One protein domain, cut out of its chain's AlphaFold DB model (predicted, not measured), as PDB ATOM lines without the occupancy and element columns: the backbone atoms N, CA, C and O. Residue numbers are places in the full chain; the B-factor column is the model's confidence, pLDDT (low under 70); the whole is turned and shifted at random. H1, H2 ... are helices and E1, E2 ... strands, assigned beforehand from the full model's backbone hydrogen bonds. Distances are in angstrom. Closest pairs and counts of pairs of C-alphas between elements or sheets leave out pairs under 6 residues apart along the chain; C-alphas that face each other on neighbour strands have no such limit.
ATOM      1  N   LEU A  10      11.805  19.240  21.698       97.75
ATOM      2  CA  LEU A  10      12.418  20.530  21.962       97.75
ATOM      3  C   LEU A  10      12.373  20.798  23.464       97.75
ATOM      4  O   LEU A  10      11.290  20.773  24.047       97.75
ATOM      5  N   VAL A  11      13.516  21.063  24.079       97.94
ATOM      6  CA  VAL A  11      13.623  21.440  25.490       97.94
ATOM      7  C   VAL A  11      13.933  22.931  25.580       97.94
ATOM      8  O   VAL A  11      14.823  23.422  24.888       97.94
ATOM      9  N   VAL A  12      13.182  23.652  26.408       96.88
ATOM     10  CA  VAL A  12      13.258  25.115  26.552       96.88
ATOM     11  C   VAL A  12      13.293  25.525  28.024       96.88
ATOM     12  O   VAL A  12      12.966  24.723  28.901       96.88
ATOM     13  N   GLU A  13      13.688  26.762  28.309       92.38
ATOM     14  CA  GLU A  13      13.915  27.238  29.679       92.38
ATOM     15  C   GLU A  13      12.634  27.290  30.517       92.38
ATOM     16  O   GLU A  13      12.614  26.791  31.640       92.38
ATOM     17  N   GLY A  14      11.546  27.853  29.980       92.44
ATOM     18  CA  GLY A  14      10.341  28.086  30.771       92.44
ATOM     19  C   GLY A  14       9.014  27.895  30.046       92.44
ATOM     20  O   GLY A  14       8.912  27.603  28.854       92.44
ATOM     21  N   ASN A  15       7.930  28.095  30.799       93.25
ATOM     22  CA  ASN A  15       6.564  27.946  30.288       93.25
ATOM     23  C   ASN A  15       6.200  28.973  29.204       93.25
ATOM     24  O   ASN A  15       5.328  28.696  28.377       93.25
ATOM     25  N   HIS A  16       6.810  30.163  29.213       91.81
ATOM     26  CA  HIS A  16       6.593  31.156  28.159       91.81
ATOM     27  C   HIS A  16       7.213  30.697  26.836       91.81
ATOM     28  O   HIS A  16       6.522  30.722  25.814       91.81
ATOM     29  N   ASP A  17       8.442  30.177  26.862       94.69
ATOM     30  CA  ASP A  17       9.105  29.615  25.678       94.69
ATOM     31  C   ASP A  17       8.354  28.391  25.175       94.69
ATOM     32  O   ASP A  17       8.106  28.265  23.978       94.69
ATOM     33  N   LYS A  18       7.894  27.528  26.090       96.25
ATOM     34  CA  LYS A  18       7.104  26.349  25.728       96.25
ATOM     35  C   LYS A  18       5.877  26.739  24.911       96.25
ATOM     36  O   LYS A  18       5.694  26.235  23.808       96.25
ATOM     37  N   LYS A  19       5.075  27.683  25.410       96.19
ATOM     38  CA  LYS A  19       3.880  28.169  24.701       96.19
ATOM     39  C   LYS A  19       4.230  28.811  23.358       96.19
ATOM     40  O   LYS A  19       3.498  28.625  22.386       96.19
ATOM     41  N   PHE A  20       5.329  29.564  23.299       97.25
ATOM     42  CA  PHE A  20       5.807  30.178  22.063       97.25
ATOM     43  C   PHE A  20       6.172  29.118  21.015       97.25
ATOM     44  O   PHE A  20       5.642  29.155  19.904       97.25
ATOM     45  N   PHE A  21       7.000  28.133  21.369       97.75
ATOM     46  CA  PHE A  21       7.439  27.096  20.435       97.75
ATOM     47  C   PHE A  21       6.346  26.082  20.086       97.75
ATOM     48  O   PHE A  21       6.323  25.590  18.961       97.75
ATOM     49  N   GLU A  22       5.397  25.806  20.984       97.31
ATOM     50  CA  GLU A  22       4.196  25.023  20.659       97.31
ATOM     51  C   GLU A  22       3.356  25.724  19.582       97.31
ATOM     52  O   GLU A  22       2.928  25.090  18.614       97.31
ATOM     53  N   ARG A  23       3.159  27.044  19.711       97.56
ATOM     54  CA  ARG A  23       2.455  27.839  18.698       97.56
ATOM     55  C   ARG A  23       3.244  27.915  17.395       97.56
ATOM     56  O   ARG A  23       2.656  27.727  16.335       97.56
ATOM     57  N   TRP A  24       4.551  28.159  17.463       97.69
ATOM     58  CA  TRP A  24       5.422  28.147  16.290       97.69
ATOM     59  C   TRP A  24       5.313  26.814  15.543       97.69
ATOM     60  O   TRP A  24       5.010  26.811  14.354       97.69
ATOM     61  N   ALA A  25       5.453  25.684  16.240       96.00
ATOM     62  CA  ALA A  25       5.351  24.358  15.641       96.00
ATOM     63  C   ALA A  25       3.976  24.106  15.013       96.00
ATOM     64  O   ALA A  25       3.900  23.561  13.913       96.00
ATOM     65  N   MET A  26       2.895  24.542  15.670       95.81
ATOM     66  CA  MET A  26       1.539  24.472  15.118       95.81
ATOM     67  C   MET A  26       1.424  25.249  13.800       95.81
ATOM     68  O   MET A  26       0.941  24.697  12.813       95.81
ATOM     69  N   LEU A  27       1.887  26.503  13.769       95.62
ATOM     70  CA  LEU A  27       1.861  27.354  12.572       95.62
ATOM     71  C   LEU A  27       2.744  26.799  11.451       95.62
ATOM     72  O   LEU A  27       2.417  26.933  10.275       95.62
ATOM     73  N   ALA A  28       3.847  26.157  11.823       93.06
ATOM     74  CA  ALA A  28       4.789  25.550  10.902       93.06
ATOM     75  C   ALA A  28       4.336  24.140  10.440       93.06
ATOM     76  O   ALA A  28       4.924  23.558   9.535       93.06
ATOM     77  N   GLY A  29       3.270  23.575  11.020       92.75
ATOM     78  CA  GLY A  29       2.771  22.237  10.679       92.75
ATOM     79  C   GLY A  29       3.646  21.088  11.199       92.75
ATOM     80  O   GLY A  29       3.563  19.968  10.693       92.75
ATOM     81  N   LEU A  30       4.477  21.345  12.211       92.00
ATOM     82  CA  LEU A  30       5.396  20.376  12.800       92.00
ATOM     83  C   LEU A  30       4.745  19.593  13.945       92.00
ATOM     84  O   LEU A  30       4.083  20.148  14.822       92.00
ATOM     85  N   LYS A  31       5.000  18.284  13.988       90.75
ATOM     86  CA  LYS A  31       4.572  17.403  15.085       90.75
ATOM     87  C   LYS A  31       5.723  17.167  16.060       90.75
ATOM     88  O   LYS A  31       6.381  16.133  16.003       90.75
ATOM     89  N   ILE A  32       5.947  18.115  16.967       93.31
ATOM     90  CA  ILE A  32       7.023  18.045  17.969       93.31
ATOM     91  C   ILE A  32       6.469  17.963  19.389       93.31
ATOM     92  O   ILE A  32       5.289  18.228  19.640       93.31
ATOM     93  N   ARG A  33       7.309  17.547  20.336       95.12
ATOM     94  CA  ARG A  33       7.037  17.671  21.773       95.12
ATOM     95  C   ARG A  33       7.866  18.834  22.298       95.12
ATOM     96  O   ARG A  33       9.067  18.831  22.077       95.12
ATOM     97  N   VAL A  34       7.248  19.784  22.991       96.94
ATOM     98  CA  VAL A  34       7.981  20.858  23.670       96.94
ATOM     99  C   VAL A  34       7.934  20.606  25.174       96.94
ATOM    100  O   VAL A  34       6.855  20.436  25.750       96.94
ATOM    101  N   GLU A  35       9.098  20.546  25.804       96.75
ATOM    102  CA  GLU A  35       9.262  20.350  27.242       96.75
ATOM    103  C   GLU A  35      10.033  21.498  27.876       96.75
ATOM    104  O   GLU A  35      10.881  22.113  27.241       96.75
ATOM    105  N   ILE A  36       9.719  21.779  29.137       96.56
ATOM    106  CA  ILE A  36      10.501  22.716  29.946       96.56
ATOM    107  C   ILE A  36      11.651  21.970  30.618       96.56
ATOM    108  O   ILE A  36      11.503  20.793  30.957       96.56
ATOM    109  N   ILE A  37      12.770  22.652  30.841       94.06
ATOM    110  CA  ILE A  37      13.967  22.060  31.446       94.06
ATOM    111  C   ILE A  37      13.714  21.502  32.850       94.06
ATOM    112  O   ILE A  37      14.306  20.494  33.215       94.06
ATOM    113  N   ASP A  38      12.765  22.072  33.596       90.44
ATOM    114  CA  ASP A  38      12.356  21.576  34.919       90.44
ATOM    115  C   ASP A  38      11.767  20.152  34.883       90.44
ATOM    116  O   ASP A  38      11.750  19.462  35.900       90.44
ATOM    117  N   ASN A  39      11.289  19.697  33.718       90.00
ATOM    118  CA  ASN A  39      10.773  18.339  33.518       90.00
ATOM    119  C   ASN A  39      11.851  17.352  33.036       90.00
ATOM    120  O   ASN A  39      11.538  16.185  32.784       90.00
ATOM    121  N   VAL A  40      13.088  17.812  32.845       88.31
ATOM    122  CA  VAL A  40      14.214  17.002  32.382       88.31
ATOM    123  C   VAL A  40      15.182  16.820  33.543       88.31
ATOM    124  O   VAL A  40      15.592  17.782  34.189       88.31
ATOM    125  N   ASP A  41      15.552  15.571  33.811       85.69
ATOM    126  CA  ASP A  41      16.490  15.254  34.882       85.69
ATOM    127  C   ASP A  41      17.917  15.633  34.460       85.69
ATOM    128  O   ASP A  41      18.583  14.909  33.720       85.69
ATOM    129  N   VAL A  42      18.352  16.820  34.891       85.31
ATOM    130  CA  VAL A  42      19.728  17.303  34.750       85.31
ATOM    131  C   VAL A  42      20.363  17.313  36.144       85.31
ATOM    132  O   VAL A  42      19.947  18.128  36.981       85.31
ATOM    133  N   PRO A  43      21.343  16.430  36.416       83.12
ATOM    134  CA  PRO A  43      21.964  16.322  37.732       83.12
ATOM    135  C   PRO A  43      22.650  17.628  38.161       83.12
ATOM    136  O   PRO A  43      23.434  18.215  37.412       83.12
ATOM    137  N   ASN A  44      22.351  18.097  39.378       78.88
ATOM    138  CA  ASN A  44      22.868  19.373  39.893       78.88
ATOM    139  C   ASN A  44      24.396  19.382  40.026       78.88
ATOM    140  O   ASN A  44      25.021  20.408  39.787       78.88
ATOM    141  N   ASP A  45      24.986  18.241  40.374       80.00
ATOM    142  CA  ASP A  45      26.432  18.058  40.493       80.00
ATOM    143  C   ASP A  45      27.157  18.278  39.161       80.00
ATOM    144  O   ASP A  45      28.286  18.761  39.158       80.00
ATOM    145  N   VAL A  46      26.511  17.977  38.031       77.62
ATOM    146  CA  VAL A  46      27.059  18.256  36.697       77.62
ATOM    147  C   VAL A  46      26.935  19.744  36.364       77.62
ATOM    148  O   VAL A  46      27.866  20.323  35.818       77.62
ATOM    149  N   VAL A  47      25.833  20.402  36.741       76.88
ATOM    150  CA  VAL A  47      25.673  21.857  36.538       76.88
ATOM    151  C   VAL A  47      26.727  22.644  37.325       76.88
ATOM    152  O   VAL A  47      27.320  23.578  36.791       76.88
ATOM    153  N   GLU A  48      26.997  22.243  38.569       74.81
ATOM    154  CA  GLU A  48      28.009  22.867  39.434       74.81
ATOM    155  C   GLU A  48      29.441  22.703  38.892       74.81
ATOM    156  O   GLU A  48      30.266  23.597  39.075       74.81
ATOM    157  N   GLN A  49      29.735  21.609  38.177       74.00
ATOM    158  CA  GLN A  49      31.048  21.370  37.554       74.00
ATOM    159  C   GLN A  49      31.376  22.341  36.416       74.00
ATOM    160  O   GLN A  49      32.553  22.555  36.137       74.00
ATOM    161  N   HIS A  50      30.365  22.932  35.775       66.44
ATOM    162  CA  HIS A  50      30.553  23.908  34.699       66.44
ATOM    163  C   HIS A  50      30.708  25.356  35.205       66.44
ATOM    164  O   HIS A  50      30.686  26.283  34.404       66.44
ATOM    165  N   GLU A  51      30.812  25.574  36.525       63.62
ATOM    166  CA  GLU A  51      30.921  26.909  37.154       63.62
ATOM    167  C   GLU A  51      29.807  27.896  36.732       63.62
ATOM    168  O   GLU A  51      29.929  29.116  36.864       63.62
ATOM    169  N   LEU A  52      28.678  27.375  36.241       66.44
ATOM    170  CA  LEU A  52      27.533  28.173  35.821       66.44
ATOM    171  C   LEU A  52      26.677  28.560  37.034       66.44
ATOM    172  O   LEU A  52      26.510  27.791  37.982       66.44
ATOM    173  N   CYS A  53      26.051  29.738  36.991       61.19
ATOM    174  CA  CYS A  53      25.040  30.098  37.986       61.19
ATOM    175  C   CYS A  53      23.867  29.103  37.937       61.19
ATOM    176  O   CYS A  53      23.414  28.731  36.856       61.19
ATOM    177  N   SER A  54      23.333  28.692  39.089       59.09
ATOM    178  CA  SER A  54      22.164  27.803  39.139       59.09
ATOM    179  C   SER A  54      20.930  28.507  38.556       59.09
ATOM    180  O   SER A  54      20.467  29.508  39.101       59.09
ATOM    181  N   GLY A  55      20.416  28.003  37.430       77.94
ATOM    182  CA  GLY A  55      19.281  28.581  36.704       77.94
ATOM    183  C   GLY A  55      18.840  27.719  35.517       77.94
ATOM    184  O   GLY A  55      19.536  26.774  35.136       77.94
ATOM    185  N   ALA A  56      17.674  28.033  34.939       84.19
ATOM    186  CA  ALA A  56      17.081  27.278  33.829       84.19
ATOM    187  C   ALA A  56      18.010  27.213  32.602       84.19
ATOM    188  O   ALA A  56      18.285  26.118  32.111       84.19
ATOM    189  N   ARG A  57      18.584  28.352  32.188       87.44
ATOM    190  CA  ARG A  57      19.590  28.426  31.117       87.44
ATOM    191  C   ARG A  57      20.775  27.490  31.347       87.44
ATOM    192  O   ARG A  57      21.136  26.723  30.465       87.44
ATOM    193  N   SER A  58      21.356  27.473  32.543       87.69
ATOM    194  CA  SER A  58      22.498  26.598  32.845       87.69
ATOM    195  C   SER A  58      22.134  25.116  32.747       87.69
ATOM    196  O   SER A  58      22.910  24.320  32.222       87.69
ATOM    197  N   ARG A  59      20.922  24.741  33.182       90.94
ATOM    198  CA  ARG A  59      20.404  23.377  33.000       90.94
ATOM    199  C   ARG A  59      20.172  23.039  31.527       90.94
ATOM    200  O   ARG A  59      20.414  21.902  31.149       90.94
ATOM    201  N   ILE A  60      19.734  23.993  30.704       93.81
ATOM    202  CA  ILE A  60      19.613  23.818  29.248       93.81
ATOM    203  C   ILE A  60      20.981  23.521  28.629       93.81
ATOM    204  O   ILE A  60      21.108  22.546  27.890       93.81
ATOM    205  N   LEU A  61      21.995  24.329  28.957       92.50
ATOM    206  CA  LEU A  61      23.354  24.178  28.429       92.50
ATOM    207  C   LEU A  61      23.928  22.796  28.781       92.50
ATOM    208  O   LEU A  61      24.350  22.057  27.896       92.50
ATOM    209  N   VAL A  62      23.849  22.406  30.055       91.75
ATOM    210  CA  VAL A  62      24.331  21.099  30.537       91.75
ATOM    211  C   VAL A  62      23.474  19.938  30.013       91.75
ATOM    212  O   VAL A  62      23.985  18.885  29.644       91.75
ATOM    213  N   GLY A  63      22.154  20.105  29.938       94.00
ATOM    214  CA  GLY A  63      21.257  19.088  29.390       94.00
ATOM    215  C   GLY A  63      21.576  18.769  27.928       94.00
ATOM    216  O   GLY A  63      21.548  17.601  27.529       94.00
ATOM    217  N   ALA A  64      21.949  19.786  27.149       94.81
ATOM    218  CA  ALA A  64      22.364  19.614  25.765       94.81
ATOM    219  C   ALA A  64      23.662  18.803  25.644       94.81
ATOM    220  O   ALA A  64      23.699  17.865  24.844       94.81
ATOM    221  N   THR A  65      24.679  19.096  26.463       93.06
ATOM    222  CA  THR A  65      25.954  18.354  26.441       93.06
ATOM    223  C   THR A  65      25.767  16.901  26.862       93.06
ATOM    224  O   THR A  65      26.341  16.008  26.248       93.06
ATOM    225  N   ILE A  66      24.896  16.617  27.835       92.94
ATOM    226  CA  ILE A  66      24.547  15.238  28.208       92.94
ATOM    227  C   ILE A  66      23.859  14.520  27.038       92.94
ATOM    228  O   ILE A  66      24.235  13.399  26.685       92.94
ATOM    229  N   ALA A  67      22.864  15.156  26.412       93.94
ATOM    230  CA  ALA A  67      22.135  14.564  25.293       93.94
ATOM    231  C   ALA A  67      23.058  14.265  24.101       93.94
ATOM    232  O   ALA A  67      22.912  13.222  23.454       93.94
ATOM    233  N   GLU A  68      24.035  15.136  23.840       93.94
ATOM    234  CA  GLU A  68      24.996  14.981  22.747       93.94
ATOM    235  C   GLU A  68      25.829  13.701  22.855       93.94
ATOM    236  O   GLU A  68      26.273  13.198  21.828       93.94
ATOM    237  N   GLN A  69      26.014  13.136  24.055       93.50
ATOM    238  CA  GLN A  69      26.804  11.917  24.260       93.50
ATOM    239  C   GLN A  69      26.102  10.661  23.721       93.50
ATOM    240  O   GLN A  69      26.725   9.611  23.554       93.50
ATOM    241  N   THR A  70      24.811  10.754  23.394       92.56
ATOM    242  CA  THR A  70      23.999   9.627  22.922       92.56
ATOM    243  C   THR A  70      23.548   9.825  21.478       92.56
ATOM    244  O   THR A  70      23.296  10.942  21.028       92.56
ATOM    245  N   HIS A  71      23.414   8.726  20.730       90.19
ATOM    246  CA  HIS A  71      22.870   8.788  19.371       90.19
ATOM    247  C   HIS A  71      21.421   9.301  19.365       90.19
ATOM    248  O   HIS A  71      21.080  10.159  18.557       90.19
ATOM    249  N   GLU A  72      20.596   8.835  20.307       90.94
ATOM    250  CA  GLU A  72      19.196   9.254  20.430       90.94
ATOM    251  C   GLU A  72      19.060  10.746  20.753       90.94
ATOM    252  O   GLU A  72      18.235  11.424  20.145       90.94
ATOM    253  N   GLY A  73      19.890  11.283  21.654       92.50
ATOM    254  CA  GLY A  73      19.896  12.710  21.962       92.50
ATOM    255  C   GLY A  73      20.215  13.554  20.729       92.50
ATOM    256  O   GLY A  73      19.433  14.438  20.381       92.50
ATOM    257  N   ARG A  74      21.283  13.211  19.992       91.75
ATOM    258  CA  ARG A  74      21.651  13.908  18.744       91.75
ATOM    259  C   ARG A  74      20.563  13.827  17.671       91.75
ATOM    260  O   ARG A  74      20.328  14.810  16.968       91.75
ATOM    261  N   GLN A  75      19.870  12.695  17.571       90.75
ATOM    262  CA  GLN A  75      18.861  12.463  16.538       90.75
ATOM    263  C   GLN A  75      17.484  13.067  16.869       90.75
ATOM    264  O   GLN A  75      16.758  13.489  15.963       90.75
ATOM    265  N   PHE A  76      17.100  13.097  18.149       93.44
ATOM    266  CA  PHE A  76      15.715  13.362  18.552       93.44
ATOM    267  C   PHE A  76      15.529  14.545  19.491       93.44
ATOM    268  O   PHE A  76      14.383  14.960  19.667       93.44
ATOM    269  N   VAL A  77      16.593  15.118  20.056       95.31
ATOM    270  CA  VAL A  77      16.478  16.182  21.058       95.31
ATOM    271  C   VAL A  77      17.229  17.436  20.620       95.31
ATOM    272  O   VAL A  77      18.367  17.385  20.150       95.31
ATOM    273  N   ARG A  78      16.582  18.588  20.787       96.44
ATOM    274  CA  ARG A  78      17.233  19.899  20.745       96.44
ATOM    275  C   ARG A  78      16.880  20.693  21.987       96.44
ATOM    276  O   ARG A  78      15.772  20.588  22.504       96.44
ATOM    277  N   PHE A  79      17.828  21.497  22.418       97.25
ATOM    278  CA  PHE A  79      17.741  22.418  23.534       97.25
ATOM    279  C   PHE A  79      17.828  23.840  22.985       97.25
ATOM    280  O   PHE A  79      18.598  24.075  22.053       97.25
ATOM    281  N   ILE A  80      17.053  24.776  23.534       95.81
ATOM    282  CA  ILE A  80      17.170  26.200  23.203       95.81
ATOM    283  C   ILE A  80      17.545  26.982  24.448       95.81
ATOM    284  O   ILE A  80      16.848  26.881  25.455       95.81
ATOM    285  N   ALA A  81      18.608  27.773  24.328       93.06
ATOM    286  CA  ALA A  81      19.017  28.760  25.318       93.06
ATOM    287  C   ALA A  81      18.932  30.169  24.733       93.06
ATOM    288  O   ALA A  81      19.299  30.392  23.569       93.06
ATOM    289  N   ASP A  82      18.542  31.125  25.568       91.94
ATOM    290  CA  ASP A  82      18.743  32.526  25.240       91.94
ATOM    291  C   ASP A  82      20.241  32.877  25.249       91.94
ATOM    292  O   ASP A  82      21.034  32.426  26.090       91.94
ATOM    293  N   ARG A  83      20.671  33.676  24.265       91.06
ATOM    294  CA  ARG A  83      22.052  34.161  24.185       91.06
ATOM    295  C   ARG A  83      22.389  35.053  25.375       91.06
ATOM    296  O   ARG A  83      23.553  35.114  25.773       91.06
ATOM    297  N   ASP A  84      21.388  35.735  25.919       88.06
ATOM    298  CA  ASP A  84      21.518  36.809  26.887       88.06
ATOM    299  C   ASP A  84      22.565  37.831  26.420       88.06
ATOM    300  O   ASP A  84      22.477  38.422  25.345       88.06
ATOM    301  N   MET A  85      23.605  38.017  27.219       85.19
ATOM    302  CA  MET A  85      24.719  38.911  26.953       85.19
ATOM    303  C   MET A  85      25.959  38.125  26.480       85.19
ATOM    304  O   MET A  85      27.053  38.679  26.401       85.19
ATOM    305  N   GLY A  86      25.791  36.844  26.133       81.19
ATOM    306  CA  GLY A  86      26.813  35.994  25.522       81.19
ATOM    307  C   GLY A  86      27.717  35.243  26.500       81.19
ATOM    308  O   GLY A  86      28.602  34.513  26.062       81.19
ATOM    309  N   GLN A  87      27.527  35.397  27.812       77.94
ATOM    310  CA  GLN A  87      28.454  34.830  28.790       77.94
ATOM    311  C   GLN A  87      28.405  33.308  28.814       77.94
ATOM    312  O   GLN A  87      27.324  32.703  28.784       77.94
ATOM    313  N   ASN A  88      29.600  32.728  28.937       76.75
ATOM    314  CA  ASN A  88      29.855  31.300  29.097       76.75
ATOM    315  C   ASN A  88      29.305  30.445  27.949       76.75
ATOM    316  O   ASN A  88      29.110  29.253  28.129       76.75
ATOM    317  N   LEU A  89      29.022  31.037  26.782       83.38
ATOM    318  CA  LEU A  89      28.506  30.292  25.632       83.38
ATOM    319  C   LEU A  89      29.604  29.628  24.812       83.38
ATOM    320  O   LEU A  89      29.324  28.612  24.188       83.38
ATOM    321  N   GLU A  90      30.827  30.167  24.836       83.75
ATOM    322  CA  GLU A  90      31.964  29.698  24.025       83.75
ATOM    323  C   GLU A  90      32.215  28.188  24.182       83.75
ATOM    324  O   GLU A  90      32.547  27.507  23.216       83.75
ATOM    325  N   GLU A  91      31.982  27.646  25.380       83.06
ATOM    326  CA  GLU A  91      32.149  26.222  25.693       83.06
ATOM    327  C   GLU A  91      31.047  25.323  25.106       83.06
ATOM    328  O   GLU A  91      31.231  24.111  25.001       83.06
ATOM    329  N   PHE A  92      29.914  25.900  24.701       86.50
ATOM    330  CA  PHE A  92      28.723  25.180  24.246       86.50
ATOM    331  C   PHE A  92      28.374  25.441  22.775       86.50
ATOM    332  O   PHE A  92      27.506  24.754  22.235       86.50
ATOM    333  N   GLU A  93      29.022  26.399  22.098       76.62
ATOM    334  CA  GLU A  93      28.679  26.785  20.714       76.62
ATOM    335  C   GLU A  93      28.792  25.628  19.706       76.62
ATOM    336  O   GLU A  93      28.135  25.649  18.663       76.62
ATOM    337  N   SER A  94      29.602  24.610  20.007       84.75
ATOM    338  CA  SER A  94      29.791  23.422  19.170       84.75
ATOM    339  C   SER A  94      28.823  22.273  19.476       84.75
ATOM    340  O   SER A  94      28.814  21.290  18.733       84.75
ATOM    341  N   CYS A  95      28.002  22.376  20.528       91.19
ATOM    342  CA  CYS A  95      27.084  21.314  20.934       91.19
ATOM    343  C   CYS A  95      25.962  21.139  19.888       91.19
ATOM    344  O   CYS A  95      25.113  22.021  19.742       91.19
ATOM    345  N   PRO A  96      25.874  19.995  19.178       90.38
ATOM    346  CA  PRO A  96      24.880  19.796  18.118       90.38
ATOM    347  C   PRO A  96      23.445  19.710  18.653       90.38
ATOM    348  O   PRO A  96      22.483  19.936  17.915       90.38
ATOM    349  N   CYS A  97      23.293  19.377  19.937       95.38
ATOM    350  CA  CYS A  97      22.009  19.327  20.625       95.38
ATOM    351  C   CYS A  97      21.534  20.707  21.099       95.38
ATOM    352  O   CYS A  97      20.369  20.824  21.475       95.38
ATOM    353  N   LEU A  98      22.388  21.734  21.081       95.56
ATOM    354  CA  LEU A  98      22.069  23.076  21.553       95.56
ATOM    355  C   LEU A  98      21.824  24.032  20.384       95.56
ATOM    356  O   LEU A  98      22.552  24.067  19.395       95.56
ATOM    357  N   LEU A  99      20.795  24.856  20.524       94.88
ATOM    358  CA  LEU A  99      20.545  26.011  19.682       94.88
ATOM    359  C   LEU A  99      20.500  27.246  20.573       94.88
ATOM    360  O   LEU A  99      19.769  27.302  21.556       94.88
ATOM    361  N   ILE A 100      21.294  28.242  20.217       93.56
ATOM    362  CA  ILE A 100      21.336  29.525  20.910       93.56
ATOM    363  C   ILE A 100      20.566  30.519  20.045       93.56
ATOM    364  O   ILE A 100      20.683  30.488  18.816       93.56
ATOM    365  N   THR A 101      19.783  31.399  20.661       94.00
ATOM    366  CA  THR A 101      19.142  32.491  19.925       94.00
ATOM    367  C   THR A 101      20.178  33.360  19.184       94.00
ATOM    368  O   THR A 101      21.311  33.583  19.624       94.00
ATOM    369  N   ASP A 102      19.811  33.843  17.995       93.56
ATOM    370  CA  ASP A 102      20.665  34.700  17.163       93.56
ATOM    371  C   ASP A 102      20.940  36.058  17.843       93.56
ATOM    372  O   ASP A 102      21.949  36.714  17.580       93.56
ATOM    373  N   TYR A 103      20.060  36.443  18.766       94.75
ATOM    374  CA  TYR A 103      20.030  37.696  19.516       94.75
ATOM    375  C   TYR A 103      19.868  37.411  21.017       94.75
ATOM    376  O   TYR A 103      19.652  36.256  21.362       94.75
ATOM    377  N   LYS A 247      18.236  32.506  11.582       94.56
ATOM    378  CA  LYS A 247      19.082  31.312  11.468       94.56
ATOM    379  C   LYS A 247      18.634  30.240  12.456       94.56
ATOM    380  O   LYS A 247      18.457  29.099  12.035       94.56
ATOM    381  N   MET A 248      18.384  30.599  13.711       95.00
ATOM    382  CA  MET A 248      17.936  29.658  14.738       95.00
ATOM    383  C   MET A 248      16.648  28.927  14.321       95.00
ATOM    384  O   MET A 248      16.564  27.703  14.417       95.00
ATOM    385  N   PHE A 249      15.666  29.647  13.768       96.00
ATOM    386  CA  PHE A 249      14.401  29.052  13.327       96.00
ATOM    387  C   PHE A 249      14.547  28.187  12.072       96.00
ATOM    388  O   PHE A 249      13.886  27.152  11.974       96.00
ATOM    389  N   ARG A 250      15.432  28.557  11.136       95.06
ATOM    390  CA  ARG A 250      15.786  27.688  10.001       95.06
ATOM    391  C   ARG A 250      16.446  26.393  10.464       95.06
ATOM    392  O   ARG A 250      16.086  25.329   9.965       95.06
ATOM    393  N   ASP A 251      17.355  26.471  11.431       93.88
ATOM    394  CA  ASP A 251      18.056  25.302  11.970       93.88
ATOM    395  C   ASP A 251      17.093  24.379  12.738       93.88
ATOM    396  O   ASP A 251      17.154  23.158  12.587       93.88
ATOM    397  N   LEU A 252      16.152  24.944  13.509       94.56
ATOM    398  CA  LEU A 252      15.062  24.181  14.131       94.56
ATOM    399  C   LEU A 252      14.181  23.498  13.086       94.56
ATOM    400  O   LEU A 252      13.864  22.316  13.212       94.56
ATOM    401  N   TRP A 253      13.765  24.239  12.061       93.94
ATOM    402  CA  TRP A 253      12.926  23.712  10.990       93.94
ATOM    403  C   TRP A 253      13.605  22.547  10.265       93.94
ATOM    404  O   TRP A 253      12.982  21.501  10.073       93.94
ATOM    405  N   ALA A 254      14.883  22.704   9.909       92.44
ATOM    406  CA  ALA A 254      15.679  21.660   9.276       92.44
ATOM    407  C   ALA A 254      15.803  20.429  10.184       92.44
ATOM    408  O   ALA A 254      15.530  19.308   9.742       92.44
ATOM    409  N   PHE A 255      16.107  20.641  11.471       92.62
ATOM    410  CA  PHE A 255      16.126  19.572  12.465       92.62
ATOM    411  C   PHE A 255      14.814  18.802  12.489       92.62
ATOM    412  O   PHE A 255      14.830  17.584  12.343       92.62
ATOM    413  N   PHE A 256      13.668  19.466  12.624       91.62
ATOM    414  CA  PHE A 256      12.400  18.761  12.789       91.62
ATOM    415  C   PHE A 256      11.885  18.096  11.510       91.62
ATOM    416  O   PHE A 256      11.300  17.016  11.610       91.62
ATOM    417  N   ASN A 257      12.184  18.643  10.330       87.38
ATOM    418  CA  ASN A 257      11.807  18.033   9.051       87.38
ATOM    419  C   ASN A 257      12.770  16.950   8.550       87.38
ATOM    420  O   ASN A 257      12.426  16.226   7.623       87.38
ATOM    421  N   GLY A 258      13.932  16.776   9.191       78.06
ATOM    422  CA  GLY A 258      14.922  15.782   8.762       78.06
ATOM    423  C   GLY A 258      15.820  16.256   7.617       78.06
ATOM    424  O   GLY A 258      16.462  15.429   6.981       78.06
TER     425      GLY A 258
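This is residues 10 to 103 and 247 to 258 of the 264 residues of an uncharacterized protein of Actinomyces viscosus C505 (UniProt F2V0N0). A small parallel sheet of four strands forms the core, with helices over both of its faces: H1 over E2 and E1 and H5 over E3 and E4 cover one face, near each other but not touching, and H3 covers the other. The short helix H2 lies far out beyond H3, and the short helix H4 sits at the end of H3 where the chain turns into E3. The printed part has 106 residues with five named helices and four named strands, in the order E1 H1 E2 H2 H3 H4 E3 E4 H5, and the sheet's order is E2 E1 E3 E4. The class is mixed, helices and strands. The whole is compact, with a radius of gyration of the C-alphas of 13.1 A and spans of 39 by 30 by 24 A.

E1, residues 10 to 12, begins at C-alpha 10 at (12.418, 20.530, 21.962). H1, residues 15 to 28, is 19.6 A long, and E2, residues 33 to 36, is 10.2 A. H2 is residues 44 to 49. H3, residues 56 to 68, is 18.3 A long and begins at C-alpha 56 at (17.081, 27.278, 33.829). H4 is residues 71 to 76, E3 is residues 77 to 81, 13.5 A long, and E4 is residues 98 to 100. H5, residues 247 to 257, is 15.3 A long and ends at C-alpha 257 at (11.807, 18.033, 9.051).

E2 and E1 are parallel at 21 degrees, with N 10 and O 33 within hydrogen-bond range at 2.8 A. E1 and E3 are parallel at 26 degrees, with N 11 and O 78 at 2.8 A. E3 and E4 are parallel at 29 degrees, with N 99 and O 79 at 2.8 A. E1, H1 and E2 form a strand-helix-strand unit, two parallel neighbour strands with a helix between, and its crossover is right-handed. The sheet and its helices make three layers, helices on both faces of a sheet. H1 is over E2 and E1 at a height over the sheet of 9.1 A; the closest C-alphas of H1 and E2 are those of Lys 18 and Val 34, 5.9 A apart. H5 is on the same face, over E3 and E4 at a height of 9.8 A, and is near H1. H3 is on the opposite face, over E3 at a height of 7.8 A; the closest C-alphas are those of Arg 57 and Ala 81, 5.8 A apart. H2, not on the sheet, touches H3, about perpendicular at 84 degrees, with the C-alphas of Val 47 and Val 62 closest at 6.2 A. H3 and H4 only just touch, only at the corner, with 3 pairs of C-alphas within 8 A; the closest are those of Ala 67 and Gly 73, 4.4 A apart. In H1, H2, H3, H4 and H5 every O i to N i+4 pair is within hydrogen-bond range.

The two C-alphas farthest apart, those of Gly 29 and Gln 49, are 39.0 A apart. Residues 104 to 246 are not printed, and C-alphas 103 and 247 are 10.3 A apart across the cut. The link from E3 to E4, residues 82 to 97, is long. The mean pLDDT of the printed part is 89.5, and residues 50 to 54 are under 70.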